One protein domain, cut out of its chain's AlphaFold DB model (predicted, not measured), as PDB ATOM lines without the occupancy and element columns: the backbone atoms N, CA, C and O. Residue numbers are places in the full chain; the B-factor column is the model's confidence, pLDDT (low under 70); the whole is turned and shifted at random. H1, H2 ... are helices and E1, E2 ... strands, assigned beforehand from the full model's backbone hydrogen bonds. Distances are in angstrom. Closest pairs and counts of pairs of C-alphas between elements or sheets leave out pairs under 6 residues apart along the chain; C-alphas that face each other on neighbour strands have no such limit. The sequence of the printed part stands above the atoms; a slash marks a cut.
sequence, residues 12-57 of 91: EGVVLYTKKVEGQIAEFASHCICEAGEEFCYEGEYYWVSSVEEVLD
ATOM      1  N   GLU A  12     -46.482 -36.336  29.084       96.56
ATOM      2  CA  GLU A  12     -46.797 -36.671  27.678       96.56
ATOM      3  C   GLU A  12     -48.092 -37.489  27.506       96.56
ATOM      4  O   GLU A  12     -48.526 -37.742  26.388       96.56
ATOM      5  N   GLY A  13     -48.695 -37.968  28.598       97.12
ATOM      6  CA  GLY A  13     -49.896 -38.813  28.570       97.12
ATOM      7  C   GLY A  13     -49.659 -40.266  28.137       97.12
ATOM      8  O   GLY A  13     -50.470 -41.133  28.454       97.12
ATOM      9  N   VAL A  14     -48.520 -40.577  27.514       96.88
ATOM     10  CA  VAL A  14     -48.153 -41.927  27.060       96.88
ATOM     11  C   VAL A  14     -46.758 -42.340  27.522       96.88
ATOM     12  O   VAL A  14     -45.888 -41.502  27.761       96.88
ATOM     13  N   VAL A  15     -46.527 -43.649  27.618       97.06
ATOM     14  CA  VAL A  15     -45.197 -44.244  27.798       97.06
ATOM     15  C   VAL A  15     -44.913 -45.189  26.638       97.06
ATOM     16  O   VAL A  15     -45.662 -46.141  26.401       97.06
ATOM     17  N   LEU A  16     -43.812 -44.925  25.932       95.31
ATOM     18  CA  LEU A  16     -43.291 -45.803  24.890       95.31
ATOM     19  C   LEU A  16     -42.410 -46.885  25.512       95.31
ATOM     20  O   LEU A  16     -41.573 -46.606  26.373       95.31
ATOM     21  N   TYR A  17     -42.574 -48.122  25.061       93.12
ATOM     22  CA  TYR A  17     -41.773 -49.253  25.513       93.12
ATOM     23  C   TYR A  17     -41.501 -50.216  24.362       93.12
ATOM     24  O   TYR A  17     -42.230 -50.262  23.375       93.12
ATOM     25  N   THR A  18     -40.441 -51.011  24.490       93.50
ATOM     26  CA  THR A  18     -40.140 -52.065  23.517       93.50
ATOM     27  C   THR A  18     -40.433 -53.432  24.112       93.50
ATOM     28  O   THR A  18     -40.176 -53.689  25.290       93.50
ATOM     29  N   LYS A  19     -40.981 -54.333  23.298       91.06
ATOM     30  CA  LYS A  19     -41.265 -55.716  23.688       91.06
ATOM     31  C   LYS A  19     -40.891 -56.656  22.552       91.06
ATOM     32  O   LYS A  19     -41.029 -56.320  21.377       91.06
ATOM     33  N   LYS A  20     -40.421 -57.854  22.906       93.69
ATOM     34  CA  LYS A  20     -40.171 -58.917  21.932       93.69
ATOM     35  C   LYS A  20     -41.476 -59.651  21.616       93.69
ATOM     36  O   LYS A  20     -42.060 -60.262  22.508       93.69
ATOM     37  N   VAL A  21     -41.899 -59.617  20.357       92.50
ATOM     38  CA  VAL A  21     -43.083 -60.307  19.829       92.50
ATOM     39  C   VAL A  21     -42.638 -61.151  18.640       92.50
ATOM     40  O   VAL A  21     -41.963 -60.654  17.747       92.50
ATOM     41  N   GLU A  22     -42.925 -62.455  18.678       93.50
ATOM     42  CA  GLU A  22     -42.573 -63.403  17.601       93.50
ATOM     43  C   GLU A  22     -41.101 -63.339  17.147       93.50
ATOM     44  O   GLU A  22     -40.761 -63.487  15.976       93.50
ATOM     45  N   GLY A  23     -40.186 -63.100  18.089       94.44
ATOM     46  CA  GLY A  23     -38.756 -63.013  17.791       94.44
ATOM     47  C   GLY A  23     -38.253 -61.615  17.417       94.44
ATOM     48  O   GLY A  23     -37.042 -61.403  17.473       94.44
ATOM     49  N   GLN A  24     -39.139 -60.662  17.130       94.31
ATOM     50  CA  GLN A  24     -38.803 -59.292  16.732       94.31
ATOM     51  C   GLN A  24     -38.987 -58.315  17.898       94.31
ATOM     52  O   GLN A  24     -39.875 -58.496  18.726       94.31
ATOM     53  N   ILE A  25     -38.138 -57.289  17.987       95.31
ATOM     54  CA  ILE A  25     -38.323 -56.183  18.936       95.31
ATOM     55  C   ILE A  25     -39.203 -55.144  18.248       95.31
ATOM     56  O   ILE A  25     -38.821 -54.626  17.201       95.31
ATOM     57  N   ALA A  26     -40.355 -54.847  18.839       94.31
ATOM     58  CA  ALA A  26     -41.266 -53.811  18.373       94.31
ATOM     59  C   ALA A  26     -41.475 -52.752  19.463       94.31
ATOM     60  O   ALA A  26     -41.341 -53.045  20.655       94.31
ATOM     61  N   GLU A  27     -41.770 -51.527  19.033       95.31
ATOM     62  CA  GLU A  27     -42.137 -50.403  19.893       95.31
ATOM     63  C   GLU A  27     -43.656 -50.359  20.069       95.31
ATOM     64  O   GLU A  27     -44.414 -50.595  19.128       95.31
ATOM     65  N   PHE A  28     -44.088 -50.077  21.289       94.06
ATOM     66  CA  PHE A  28     -45.477 -50.006  21.708       94.06
ATOM     67  C   PHE A  28     -45.691 -48.738  22.530       94.06
ATOM     68  O   PHE A  28     -44.747 -48.190  23.104       94.06
ATOM     69  N   ALA A  29     -46.946 -48.310  22.624       94.69
ATOM     70  CA  ALA A  29     -47.373 -47.220  23.488       94.69
ATOM     71  C   ALA A  29     -48.396 -47.738  24.504       94.69
ATOM     72  O   ALA A  29     -49.256 -48.551  24.168       94.69
ATOM     73  N   SER A  30     -48.294 -47.248  25.734       96.75
ATOM     74  CA  SER A  30     -49.290 -47.425  26.795       96.75
ATOM     75  C   SER A  30     -49.769 -46.056  27.256       96.75
ATOM     76  O   SER A  30     -48.976 -45.106  27.267       96.75
ATOM     77  N   HIS A  31     -51.045 -45.930  27.615       97.38
ATOM     78  CA  HIS A  31     -51.546 -44.678  28.174       97.38
ATOM     79  C   HIS A  31     -51.159 -44.580  29.650       97.38
ATOM     80  O   HIS A  31     -51.098 -45.573  30.377       97.38
ATOM     81  N   CYS A  32     -50.873 -43.370  30.109       97.88
ATOM     82  CA  CYS A  32     -50.606 -43.121  31.513       97.88
ATOM     83  C   CYS A  32     -51.911 -43.114  32.318       97.88
ATOM     84  O   CYS A  32     -52.985 -42.837  31.794       97.88
ATOM     85  N   ILE A  33     -51.798 -43.345  33.624       96.62
ATOM     86  CA  ILE A  33     -52.901 -43.237  34.594       96.62
ATOM     87  C   ILE A  33     -53.122 -41.798  35.112       96.62
ATOM     88  O   ILE A  33     -53.731 -41.597  36.158       96.62
ATOM     89  N   CYS A  34     -52.546 -40.788  34.453       96.75
ATOM     90  CA  CYS A  34     -52.698 -39.380  34.836       96.75
ATOM     91  C   CYS A  34     -53.727 -38.683  33.937       96.75
ATOM     92  O   CYS A  34     -54.077 -39.220  32.894       96.75
ATOM     93  N   GLU A  35     -54.134 -37.462  34.293       96.31
ATOM     94  CA  GLU A  35     -55.104 -36.667  33.517       96.31
ATOM     95  C   GLU A  35     -54.704 -36.524  32.037       96.31
ATOM     96  O   GLU A  35     -55.517 -36.740  31.148       96.31
ATOM     97  N   ALA A  36     -53.420 -36.276  31.746       96.38
ATOM     98  CA  ALA A  36     -52.927 -36.218  30.365       96.38
ATOM     99  C   ALA A  36     -53.037 -37.566  29.622       96.38
ATOM    100  O   ALA A  36     -53.070 -37.598  28.397       96.38
ATOM    101  N   GLY A  37     -53.049 -38.684  30.350       96.62
ATOM    102  CA  GLY A  37     -53.195 -40.024  29.790       96.62
ATOM    103  C   GLY A  37     -54.637 -40.417  29.483       96.62
ATOM    104  O   GLY A  37     -54.844 -41.323  28.678       96.62
ATOM    105  N   GLU A  38     -55.630 -39.724  30.048       94.12
ATOM    106  CA  GLU A  38     -57.049 -39.992  29.773       94.12
ATOM    107  C   GLU A  38     -57.384 -39.798  28.287       94.12
ATOM    108  O   GLU A  38     -58.150 -40.578  27.724       94.12
ATOM    109  N   GLU A  39     -56.730 -38.846  27.610       93.31
ATOM    110  CA  GLU A  39     -56.866 -38.620  26.160       93.31
ATOM    111  C   GLU A  39     -56.396 -39.810  25.302       93.31
ATOM    112  O   GLU A  39     -56.704 -39.886  24.109       93.31
ATOM    113  N   PHE A  40     -55.647 -40.742  25.900       93.69
ATOM    114  CA  PHE A  40     -55.087 -41.924  25.247       93.69
ATOM    115  C   PHE A  40     -55.708 -43.237  25.734       93.69
ATOM    116  O   PHE A  40     -55.313 -44.309  25.270       93.69
ATOM    117  N   CYS A  41     -56.694 -43.165  26.629       91.69
ATOM    118  CA  CYS A  41     -57.467 -44.314  27.079       91.69
ATOM    119  C   CYS A  41     -58.499 -44.696  26.004       91.69
ATOM    120  O   CYS A  41     -59.685 -44.376  26.088       91.69
ATOM    121  N   TYR A  42     -58.023 -45.337  24.936       88.00
ATOM    122  CA  TYR A  42     -58.873 -45.841  23.863       88.00
ATOM    123  C   TYR A  42     -59.240 -47.298  24.121       88.00
ATOM    124  O   TYR A  42     -58.359 -48.155  24.169       88.00
ATOM    125  N   GLU A  43     -60.539 -47.575  24.190       87.44
ATOM    126  CA  GLU A  43     -61.107 -48.921  24.237       87.44
ATOM    127  C   GLU A  43     -62.182 -49.047  23.148       87.44
ATOM    128  O   GLU A  43     -63.145 -48.281  23.092       87.44
ATOM    129  N   GLY A  44     -61.983 -49.989  22.232       86.38
ATOM    130  CA  GLY A  44     -62.916 -50.368  21.180       86.38
ATOM    131  C   GLY A  44     -63.162 -51.875  21.200       86.38
ATOM    132  O   GLY A  44     -62.488 -52.622  21.899       86.38
ATOM    133  N   GLU A  45     -64.108 -52.350  20.388       87.81
ATOM    134  CA  GLU A  45     -64.533 -53.764  20.387       87.81
ATOM    135  C   GLU A  45     -63.383 -54.759  20.117       87.81
ATOM    136  O   GLU A  45     -63.406 -55.884  20.610       87.81
ATOM    137  N   TYR A  46     -62.360 -54.340  19.362       85.44
ATOM    138  CA  TYR A  46     -61.247 -55.201  18.930       85.44
ATOM    139  C   TYR A  46     -59.858 -54.620  19.204       85.44
ATOM    140  O   TYR A  46     -58.855 -55.215  18.811       85.44
ATOM    141  N   TYR A  47     -59.778 -53.443  19.819       83.81
ATOM    142  CA  TYR A  47     -58.510 -52.785  20.098       83.81
ATOM    143  C   TYR A  47     -58.619 -51.975  21.377       83.81
ATOM    144  O   TYR A  47     -59.639 -51.349  21.640       83.81
ATOM    145  N   TRP A  48     -57.542 -51.953  22.146       90.44
ATOM    146  CA  TRP A  48     -57.393 -51.043  23.264       90.44
ATOM    147  C   TRP A  48     -55.931 -50.632  23.382       90.44
ATOM    148  O   TRP A  48     -55.030 -51.330  22.903       90.44
ATOM    149  N   VAL A  49     -55.698 -49.480  23.995       92.12
ATOM    150  CA  VAL A  49     -54.366 -49.091  24.451       92.12
ATOM    151  C   VAL A  49     -54.250 -49.567  25.892       92.12
ATOM    152  O   VAL A  49     -55.078 -49.196  26.714       92.12
ATOM    153  N   SER A  50     -53.258 -50.401  26.205       94.12
ATOM    154  CA  SER A  50     -53.041 -50.844  27.589       94.12
ATOM    155  C   SER A  50     -52.683 -49.670  28.497       94.12
ATOM    156  O   SER A  50     -51.941 -48.763  28.091       94.12
ATOM    157  N   SER A  51     -53.138 -49.739  29.747       95.94
ATOM    158  CA  SER A  51     -52.646 -48.875  30.814       95.94
ATOM    159  C   SER A  51     -51.173 -49.170  31.072       95.94
ATOM    160  O   SER A  51     -50.702 -50.308  30.980       95.94
ATOM    161  N   VAL A  52     -50.422 -48.134  31.429       96.88
ATOM    162  CA  VAL A  52     -49.014 -48.252  31.811       96.88
ATOM    163  C   VAL A  52     -48.814 -49.239  32.973       96.88
ATOM    164  O   VAL A  52     -47.812 -49.947  33.016       96.88
ATOM    165  N   GLU A  53     -49.785 -49.375  33.877       96.25
ATOM    166  CA  GLU A  53     -49.707 -50.313  35.008       96.25
ATOM    167  C   GLU A  53     -49.762 -51.795  34.596       96.25
ATOM    168  O   GLU A  53     -49.307 -52.662  35.338       96.25
ATOM    169  N   GLU A  54     -50.273 -52.098  33.399       94.75
ATOM    170  CA  GLU A  54     -50.323 -53.464  32.866       94.75
ATOM    171  C   GLU A  54     -48.970 -53.922  32.307       94.75
ATOM    172  O   GLU A  54     -48.735 -55.123  32.136       94.75
ATOM    173  N   VAL A  55     -48.085 -52.978  31.970       94.25
ATOM    174  CA  VAL A  55     -46.865 -53.257  31.198       94.25
ATOM    175  C   VAL A  55     -45.575 -52.985  31.966       94.25
ATOM    176  O   VAL A  55     -44.533 -53.518  31.579       94.25
ATOM    177  N   LEU A  56     -45.613 -52.188  33.041       93.25
ATOM    178  CA  LEU A  56     -44.429 -51.839  33.829       93.25
ATOM    179  C   LEU A  56     -44.726 -51.616  35.320       93.25
ATOM    180  O   LEU A  56     -45.853 -51.334  35.717       93.25
ATOM    181  N   ASP A  57     -43.678 -51.698  36.148       95.62
ATOM    182  CA  ASP A  57     -43.716 -51.229  37.539       95.62
ATOM    183  C   ASP A  57     -43.679 -49.692  37.549       95.62
ATOM    184  O   ASP A  57     -42.634 -49.067  37.319       95.62
TER     185      ASP A  57
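What this domain is: This is residues 12 to 57 of the 91 residues of an uncharacterized protein of Clostridiaceae bacterium (UniProt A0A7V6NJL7). A long two-stranded hairpin, E1 and E2, makes the longest axis; its turn end, residues 20 to 25, stands free, and the short helix H1 caps the other end. From H1 a long loop, residues 39 to 51, swings out from the hairpin and folds back to the short helix H2, which begins beside the hairpin at Val 52. The printed part has 46 residues with two named strands and two named helices in the order E1, E2, H1, H2; the sheet is antiparallel and the class is mixed, helices and strands. It is only just compact, close to loose, with a radius of gyration of the C-alphas of 11.2 A and spans of 34 by 26 by 16 A.

How they stand to each other: E1, residues 14 to 21, and E2, residues 24 to 31, form a hairpin with a tight link; they are antiparallel, with 152 degrees between their directions. N 15 and O 30 are 2.9 A apart and N 28 and O 17 are 2.8 A apart, within hydrogen-bond range. H1, residues 35 to 38, comes closest to E2 at the C-alphas of His 31 and Gly 37, 5.2 A apart. H2, residues 52 to 55, comes closest to E2 at the C-alphas of Ser 30 and Val 52, 5.1 A apart. H1 and H2 are apart. Both helices are too short for an O i to N i+4 pair; in each, the one O i to N i+3 pair is within hydrogen-bond range.

Where its parts are: E1 is 20.4 A long from C-alpha 14 at (-48.153, -41.927, 27.060), and E2 is 22.5 A long. H1 measures 5.4 A and H2 5.5 A, ending at C-alpha 55 at (-46.865, -53.257, 31.198).

The domain as a whole: The C-alphas farthest apart, those of Gly 23 and Glu 35, are 34.8 A apart. The printed part has no cut. The link from H1 to H2, 13 residues, is long. The mean pLDDT of the printed part is 93.8, and no printed residue is under 70.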